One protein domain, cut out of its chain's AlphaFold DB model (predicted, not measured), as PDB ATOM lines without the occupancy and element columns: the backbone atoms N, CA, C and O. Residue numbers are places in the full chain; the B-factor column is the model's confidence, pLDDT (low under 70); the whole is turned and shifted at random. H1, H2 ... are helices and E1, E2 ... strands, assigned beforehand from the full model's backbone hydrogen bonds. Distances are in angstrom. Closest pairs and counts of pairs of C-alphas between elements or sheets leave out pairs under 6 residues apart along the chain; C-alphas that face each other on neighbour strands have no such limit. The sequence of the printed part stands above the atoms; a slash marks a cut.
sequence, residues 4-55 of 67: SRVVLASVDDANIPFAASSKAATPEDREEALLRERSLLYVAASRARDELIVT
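What this domain is: This is residues 4 to 55 of the 67 residues of the protein "UvrD-like helicase C-terminal domain-containing protein" of Rhodococcus sp. P27 (UniProt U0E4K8). What shape does the model show? A small sheet of two parallel strands, E1 and E2, stands at one end of a single long helix, H1, and a long link, residues 9 to 26, runs back from E1 to the far end of H1. Seen together, H1, the strand pair and the link make the three sides of a thin, stretched triangle. What is it made of? The 52 printed residues hold two named strands and one named helix, in the order E1, H1, E2 along the chain, and the class is mixed, helices and strands. How compact is it? It is loose, with a radius of gyration of the C-alphas of 12.7 A, and its outline is a rod with spans of 40 by 18 by 10 A.

Where its parts are: Where are the strands of the sheet? E1 is residues 4 to 8, from C-alpha 4 at (82.866, 127.766, 160.506), and is 13.5 A long from first to last C-alpha. E2 is residues 48 to 54, 11.0 A from first to last C-alpha, and ends with C-alpha 54 at (82.953, 131.940, 146.487). Where is the helix? H1 is residues 27 to 45, 26.8 A from first to last C-alpha, and begins with C-alpha 27 at (102.980, 121.603, 128.400).

How they stand to each other: How do the two strands pair? E1 and E2 are parallel neighbours, with 21 degrees between their directions. The C-alphas of Val 7 and Ile 53 face each other at 4.7 A, and N 8 and O 53, 2.8 A, and N 53 and O 6, 2.9 A, are within hydrogen-bond range. How near does the helix come to the sheet? The closest C-alphas of E1 and H1 are those of Leu 8 and Ala 45, 7.5 A apart, and the closest of H1 and E2 are those of Ala 45 and Leu 52, 6.8 A apart. The pairs of C-alphas within 10 A between H1 and the sheet are made by residues 41 to 45 of H1. What do the three elements form? E1, H1 and E2 are a strand-helix-strand unit, two parallel neighbour strands with a helix between them in the chain, and its crossover is right-handed. What does the helix backbone show? In H1 every O i to N i+4 pair is within hydrogen-bond range.

The domain as a whole: How large is it? The two C-alphas farthest apart are those of Ala 25 and Asp 50, at 39.9 A. Is the printed part whole, and how long are its links? The printed part, residues 4 to 55, has no cut. The link from E1 to H1 is long, with 18 residues, and the link from H1 to E2 is tight, with 2 residues. How confident is the model? The mean pLDDT of the printed part is 91.4, and one printed residue, Ser 22, is under 70.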
ATOM      1  N   SER A   4      84.327 127.842 160.694       97.31
ATOM      2  CA  SER A   4      82.866 127.766 160.506       97.31
ATOM      3  C   SER A   4      82.447 128.358 159.153       97.31
ATOM      4  O   SER A   4      81.696 127.729 158.412       97.31
ATOM      5  N   ARG A   5      83.015 129.513 158.778       97.88
ATOM      6  CA  ARG A   5      82.753 130.187 157.501       97.88
ATOM      7  C   ARG A   5      84.050 130.570 156.802       97.88
ATOM      8  O   ARG A   5      84.970 131.058 157.458       97.88
ATOM      9  N   VAL A   6      84.105 130.391 155.483       98.06
ATOM     10  CA  VAL A   6      85.237 130.802 154.634       98.06
ATOM     11  C   VAL A   6      84.719 131.560 153.421       98.06
ATOM     12  O   VAL A   6      83.739 131.157 152.797       98.06
ATOM     13  N   VAL A   7      85.413 132.641 153.070       97.56
ATOM     14  CA  VAL A   7      85.190 133.378 151.824       97.56
ATOM     15  C   VAL A   7      86.412 133.199 150.934       97.56
ATOM     16  O   VAL A   7      87.514 133.602 151.304       97.56
ATOM     17  N   LEU A   8      86.217 132.608 149.758       96.75
ATOM     18  CA  LEU A   8      87.200 132.613 148.682       96.75
ATOM     19  C   LEU A   8      86.904 133.809 147.778       96.75
ATOM     20  O   LEU A   8      85.900 133.850 147.060       96.75
ATOM     21  N   ALA A   9      87.762 134.819 147.885       96.25
ATOM     22  CA  ALA A   9      87.647 136.050 147.121       96.25
ATOM     23  C   ALA A   9      88.307 135.918 145.744       96.25
ATOM     24  O   ALA A   9      89.333 135.251 145.621       96.25
ATOM     25  N   SER A  10      87.733 136.587 144.740       95.00
ATOM     26  CA  SER A  10      88.332 136.734 143.404       95.00
ATOM     27  C   SER A  10      88.703 135.407 142.729       95.00
ATOM     28  O   SER A  10      89.792 135.253 142.185       95.00
ATOM     29  N   VAL A  11      87.797 134.428 142.744       95.94
ATOM     30  CA  VAL A  11      87.960 133.153 142.021       95.94
ATOM     31  C   VAL A  11      87.485 133.304 140.565       95.94
ATOM     32  O   VAL A  11      86.618 132.578 140.072       95.94
ATOM     33  N   ASP A  12      88.040 134.306 139.889       95.00
ATOM     34  CA  ASP A  12      87.828 134.643 138.477       95.00
ATOM     35  C   ASP A  12      89.023 134.217 137.609       95.00
ATOM     36  O   ASP A  12      90.066 133.805 138.120       95.00
ATOM     37  N   ASP A  13      88.852 134.271 136.289       92.50
ATOM     38  CA  ASP A  13      89.870 133.884 135.302       92.50
ATOM     39  C   ASP A  13      91.118 134.787 135.293       92.50
ATOM     40  O   ASP A  13      92.178 134.370 134.824       92.50
ATOM     41  N   ALA A  14      91.015 136.003 135.836       92.06
ATOM     42  CA  ALA A  14      92.128 136.938 135.945       92.06
ATOM     43  C   ALA A  14      93.067 136.606 137.115       92.06
ATOM     44  O   ALA A  14      94.259 136.922 137.056       92.06
ATOM     45  N   ASN A  15      92.541 135.989 138.177       92.25
ATOM     46  CA  ASN A  15      93.292 135.700 139.397       92.25
ATOM     47  C   ASN A  15      93.597 134.207 139.585       92.25
ATOM     48  O   ASN A  15      94.648 133.879 140.138       92.25
ATOM     49  N   ILE A  16      92.707 133.311 139.146       92.69
ATOM     50  CA  ILE A  16      92.814 131.863 139.356       92.69
ATOM     51  C   ILE A  16      92.554 131.129 138.029       92.69
ATOM     52  O   ILE A  16      91.429 131.175 137.520       92.69
ATOM     53  N   PRO A  17      93.523 130.367 137.489       91.12
ATOM     54  CA  PRO A  17      94.843 130.048 138.050       91.12
ATOM     55  C   PRO A  17      95.797 131.249 138.087       91.12
ATOM     56  O   PRO A  17      95.750 132.107 137.206       91.12
ATOM     57  N   PHE A  18      96.707 131.290 139.066       86.50
ATOM     58  CA  PHE A  18      97.679 132.382 139.153       86.50
ATOM     59  C   PHE A  18      98.535 132.490 137.879       86.50
ATOM     60  O   PHE A  18      99.015 131.492 137.342       86.50
ATOM     61  N   ALA A  19      98.799 133.713 137.410       78.12
ATOM     62  CA  ALA A  19      99.478 133.952 136.131       78.12
ATOM     63  C   ALA A  19     100.906 133.375 136.036       78.12
ATOM     64  O   ALA A  19     101.430 133.216 134.937       78.12
ATOM     65  N   ALA A  20     101.578 133.064 137.150       72.56
ATOM     66  CA  ALA A  20     102.852 132.338 137.081       72.56
ATOM     67  C   ALA A  20     102.662 130.861 136.693       72.56
ATOM     68  O   ALA A  20     103.518 130.299 136.014       72.56
ATOM     69  N   SER A  21     101.521 130.263 137.039       70.06
ATOM     70  CA  SER A  21     101.156 128.885 136.700       70.06
ATOM     71  C   SER A  21     100.900 128.705 135.195       70.06
ATOM     72  O   SER A  21     101.025 127.600 134.676       70.06
ATOM     73  N   SER A  22     100.629 129.792 134.458       67.12
ATOM     74  CA  SER A  22     100.515 129.791 132.990       67.12
ATOM     75  C   SER A  22     101.830 130.079 132.247       67.12
ATOM     76  O   SER A  22     101.882 129.884 131.034       67.12
ATOM     77  N   LYS A  23     102.900 130.491 132.946       75.00
ATOM     78  CA  LYS A  23     104.238 130.771 132.377       75.00
ATOM     79  C   LYS A  23     105.183 129.561 132.394       75.00
ATOM     80  O   LYS A  23     106.394 129.725 132.254       75.00
ATOM     81  N   ALA A  24     104.647 128.365 132.607       77.00
ATOM     82  CA  ALA A  24     105.419 127.132 132.639       77.00
ATOM     83  C   ALA A  24     106.123 126.866 131.292       77.00
ATOM     84  O   ALA A  24     105.591 127.196 130.231       77.00
ATOM     85  N   ALA A  25     107.336 126.307 131.340       76.75
ATOM     86  CA  ALA A  25     108.212 126.194 130.171       76.75
ATOM     87  C   ALA A  25     107.751 125.123 129.167       76.75
ATOM     88  O   ALA A  25     107.995 125.264 127.968       76.75
ATOM     89  N   THR A  26     107.075 124.076 129.649       88.94
ATOM     90  CA  THR A  26     106.561 122.963 128.842       88.94
ATOM     91  C   THR A  26     105.062 122.732 129.084       88.94
ATOM     92  O   THR A  26     104.518 123.198 130.094       88.94
ATOM     93  N   PRO A  27     104.359 122.032 128.173       87.31
ATOM     94  CA  PRO A  27     102.980 121.603 128.400       87.31
ATOM     95  C   PRO A  27     102.815 120.775 129.680       87.31
ATOM     96  O   PRO A  27     101.884 121.025 130.441       87.31
ATOM     97  N   GLU A  28     103.743 119.860 129.957       89.69
ATOM     98  CA  GLU A  28     103.743 119.019 131.154       89.69
ATOM     99  C   GLU A  28     103.884 119.862 132.432       89.69
ATOM    100  O   GLU A  28     103.110 119.698 133.379       89.69
ATOM    101  N   ASP A  29     104.802 120.835 132.436       88.88
ATOM    102  CA  ASP A  29     104.970 121.761 133.565       88.88
ATOM    103  C   ASP A  29     103.704 122.605 133.796       88.88
ATOM    104  O   ASP A  29     103.363 122.942 134.935       88.88
ATOM    105  N   ARG A  30     102.991 122.963 132.717       87.06
ATOM    106  CA  ARG A  30     101.727 123.707 132.795       87.06
ATOM    107  C   ARG A  30     100.625 122.856 133.412       87.06
ATOM    108  O   ARG A  30      99.884 123.356 134.260       87.06
ATOM    109  N   GLU A  31     100.496 121.598 133.003       89.94
ATOM    110  CA  GLU A  31      99.515 120.679 133.588       89.94
ATOM    111  C   GLU A  31      99.775 120.466 135.079       89.94
ATOM    112  O   GLU A  31      98.844 120.534 135.886       89.94
ATOM    113  N   GLU A  32     101.038 120.297 135.472       91.56
ATOM    114  CA  GLU A  32     101.408 120.157 136.877       91.56
ATOM    115  C   GLU A  32     101.103 121.435 137.678       91.56
ATOM    116  O   GLU A  32     100.561 121.375 138.785       91.56
ATOM    117  N   ALA A  33     101.387 122.612 137.113       91.19
ATOM    118  CA  ALA A  33     101.050 123.887 137.739       91.19
ATOM    119  C   ALA A  33      99.534 124.049 137.932       91.19
ATOM    120  O   ALA A  33      99.088 124.414 139.022       91.19
ATOM    121  N   LEU A  34      98.729 123.703 136.924       91.19
ATOM    122  CA  LEU A  34      97.267 123.712 137.023       91.19
ATOM    123  C   LEU A  34      96.747 122.706 138.056       91.19
ATOM    124  O   LEU A  34      95.790 122.997 138.779       91.19
ATOM    125  N   LEU A  35      97.372 121.532 138.163       92.75
ATOM    126  CA  LEU A  35      97.025 120.541 139.179       92.75
ATOM    127  C   LEU A  35      97.305 121.062 140.595       92.75
ATOM    128  O   LEU A  35      96.478 120.874 141.495       92.75
ATOM    129  N   ARG A  36      98.433 121.751 140.798       92.88
ATOM    130  CA  ARG A  36      98.763 122.397 142.079       92.88
ATOM    131  C   ARG A  36      97.747 123.478 142.442       92.88
ATOM    132  O   ARG A  36      97.246 123.467 143.564       92.88
ATOM    133  N   GLU A  37      97.379 124.344 141.501       93.88
ATOM    134  CA  GLU A  37      96.358 125.388 141.701       93.88
ATOM    135  C   GLU A  37      94.999 124.786 142.081       93.88
ATOM    136  O   GLU A  37      94.373 125.197 143.059       93.88
ATOM    137  N   ARG A  38      94.566 123.740 141.367       94.00
ATOM    138  CA  ARG A  38      93.327 123.016 141.682       94.00
ATOM    139  C   ARG A  38      93.371 122.388 143.073       94.00
ATOM    140  O   ARG A  38      92.382 122.445 143.803       94.00
ATOM    141  N   SER A  39      94.511 121.814 143.447       95.75
ATOM    142  CA  SER A  39      94.710 121.226 144.774       95.75
ATOM    143  C   SER A  39      94.646 122.291 145.867       95.75
ATOM    144  O   SER A  39      94.008 122.075 146.896       95.75
ATOM    145  N   LEU A  40      95.244 123.463 145.638       94.50
ATOM    146  CA  LEU A  40      95.182 124.587 146.568       94.50
ATOM    147  C   LEU A  40      93.748 125.096 146.735       94.50
ATOM    148  O   LEU A  40      93.292 125.257 147.867       94.50
ATOM    149  N   LEU A  41      93.021 125.287 145.630       94.69
ATOM    150  CA  LEU A  41      91.620 125.705 145.657       94.69
ATOM    151  C   LEU A  41      90.756 124.697 146.428       94.69
ATOM    152  O   LEU A  41      89.952 125.092 147.270       94.69
ATOM    153  N   TYR A  42      90.966 123.399 146.201       95.12
ATOM    154  CA  TYR A  42      90.294 122.329 146.939       95.12
ATOM    155  C   TYR A  42      90.607 122.367 148.442       95.12
ATOM    156  O   TYR A  42      89.707 122.284 149.283       95.12
ATOM    157  N   VAL A  43      91.882 122.520 148.809       96.38
ATOM    158  CA  VAL A  43      92.290 122.618 150.216       96.38
ATOM    159  C   VAL A  43      91.663 123.844 150.869       96.38
ATOM    160  O   VAL A  43      91.135 123.714 151.969       96.38
ATOM    161  N   ALA A  44      91.669 124.999 150.199       95.38
ATOM    162  CA  ALA A  44      91.074 126.235 150.699       95.38
ATOM    163  C   ALA A  44      89.551 126.103 150.876       95.38
ATOM    164  O   ALA A  44      89.026 126.434 151.938       95.38
ATOM    165  N   ALA A  45      88.858 125.541 149.881       95.38
ATOM    166  CA  ALA A  45      87.423 125.272 149.940       95.38
ATOM    167  C   ALA A  45      87.069 124.316 151.093       95.38
ATOM    168  O   ALA A  45      86.177 124.601 151.887       95.38
ATOM    169  N   SER A  46      87.835 123.236 151.264       96.44
ATOM    170  CA  SER A  46      87.658 122.259 152.350       96.44
ATOM    171  C   SER A  46      88.109 122.754 153.734       96.44
ATOM    172  O   SER A  46      88.239 121.959 154.668       96.44
ATOM    173  N   ARG A  47      88.421 124.047 153.905       97.31
ATOM    174  CA  ARG A  47      88.561 124.664 155.238       97.31
ATOM    175  C   ARG A  47      87.231 125.160 155.796       97.31
ATOM    176  O   ARG A  47      87.171 125.399 157.001       97.31
ATOM    177  N   ALA A  48      86.210 125.325 154.954       97.88
ATOM    178  CA  ALA A  48      84.868 125.690 155.379       97.88
ATOM    179  C   ALA A  48      84.171 124.493 156.029       97.88
ATOM    180  O   ALA A  48      84.066 123.433 155.414       97.88
ATOM    181  N   ARG A  49      83.692 124.668 157.261       96.94
ATOM    182  CA  ARG A  49      82.926 123.649 157.983       96.94
ATOM    183  C   ARG A  49      81.427 123.770 157.719       96.94
ATOM    184  O   ARG A  49      80.799 122.766 157.406       96.94
ATOM    185  N   ASP A  50      80.881 124.982 157.830       97.50
ATOM    186  CA  ASP A  50      79.434 125.214 157.745       97.50
ATOM    187  C   ASP A  50      79.060 125.924 156.438       97.50
ATOM    188  O   ASP A  50      78.107 125.532 155.770       97.50
ATOM    189  N   GLU A  51      79.812 126.963 156.056       97.88
ATOM    190  CA  GLU A  51      79.492 127.791 154.889       97.88
ATOM    191  C   GLU A  51      80.744 128.195 154.100       97.88
ATOM    192  O   GLU A  51      81.724 128.706 154.655       97.88
ATOM    193  N   LEU A  52      80.689 127.990 152.783       97.38
ATOM    194  CA  LEU A  52      81.698 128.429 151.825       97.38
ATOM    195  C   LEU A  52      81.070 129.442 150.868       97.38
ATOM    196  O   LEU A  52      80.155 129.105 150.120       97.38
ATOM    197  N   ILE A  53      81.607 130.659 150.850       97.56
ATOM    198  CA  ILE A  53      81.228 131.691 149.884       97.56
ATOM    199  C   ILE A  53      82.355 131.824 148.871       97.56
ATOM    200  O   ILE A  53      83.507 132.054 149.238       97.56
ATOM    201  N   VAL A  54      82.019 131.712 147.591       96.69
ATOM    202  CA  VAL A  54      82.953 131.940 146.487       96.69
ATOM    203  C   VAL A  54      82.491 133.170 145.729       96.69
ATOM    204  O   VAL A  54      81.339 133.246 145.310       96.69
ATOM    205  N   THR A  55      83.387 134.135 145.560       96.81
ATOM    206  CA  THR A  55      83.112 135.357 144.795       96.81
ATOM    207  C   THR A  55      84.044 135.438 143.598       96.81
ATOM    208  O   THR A  55      85.186 134.990 143.662       96.81
TER     209      THR A  55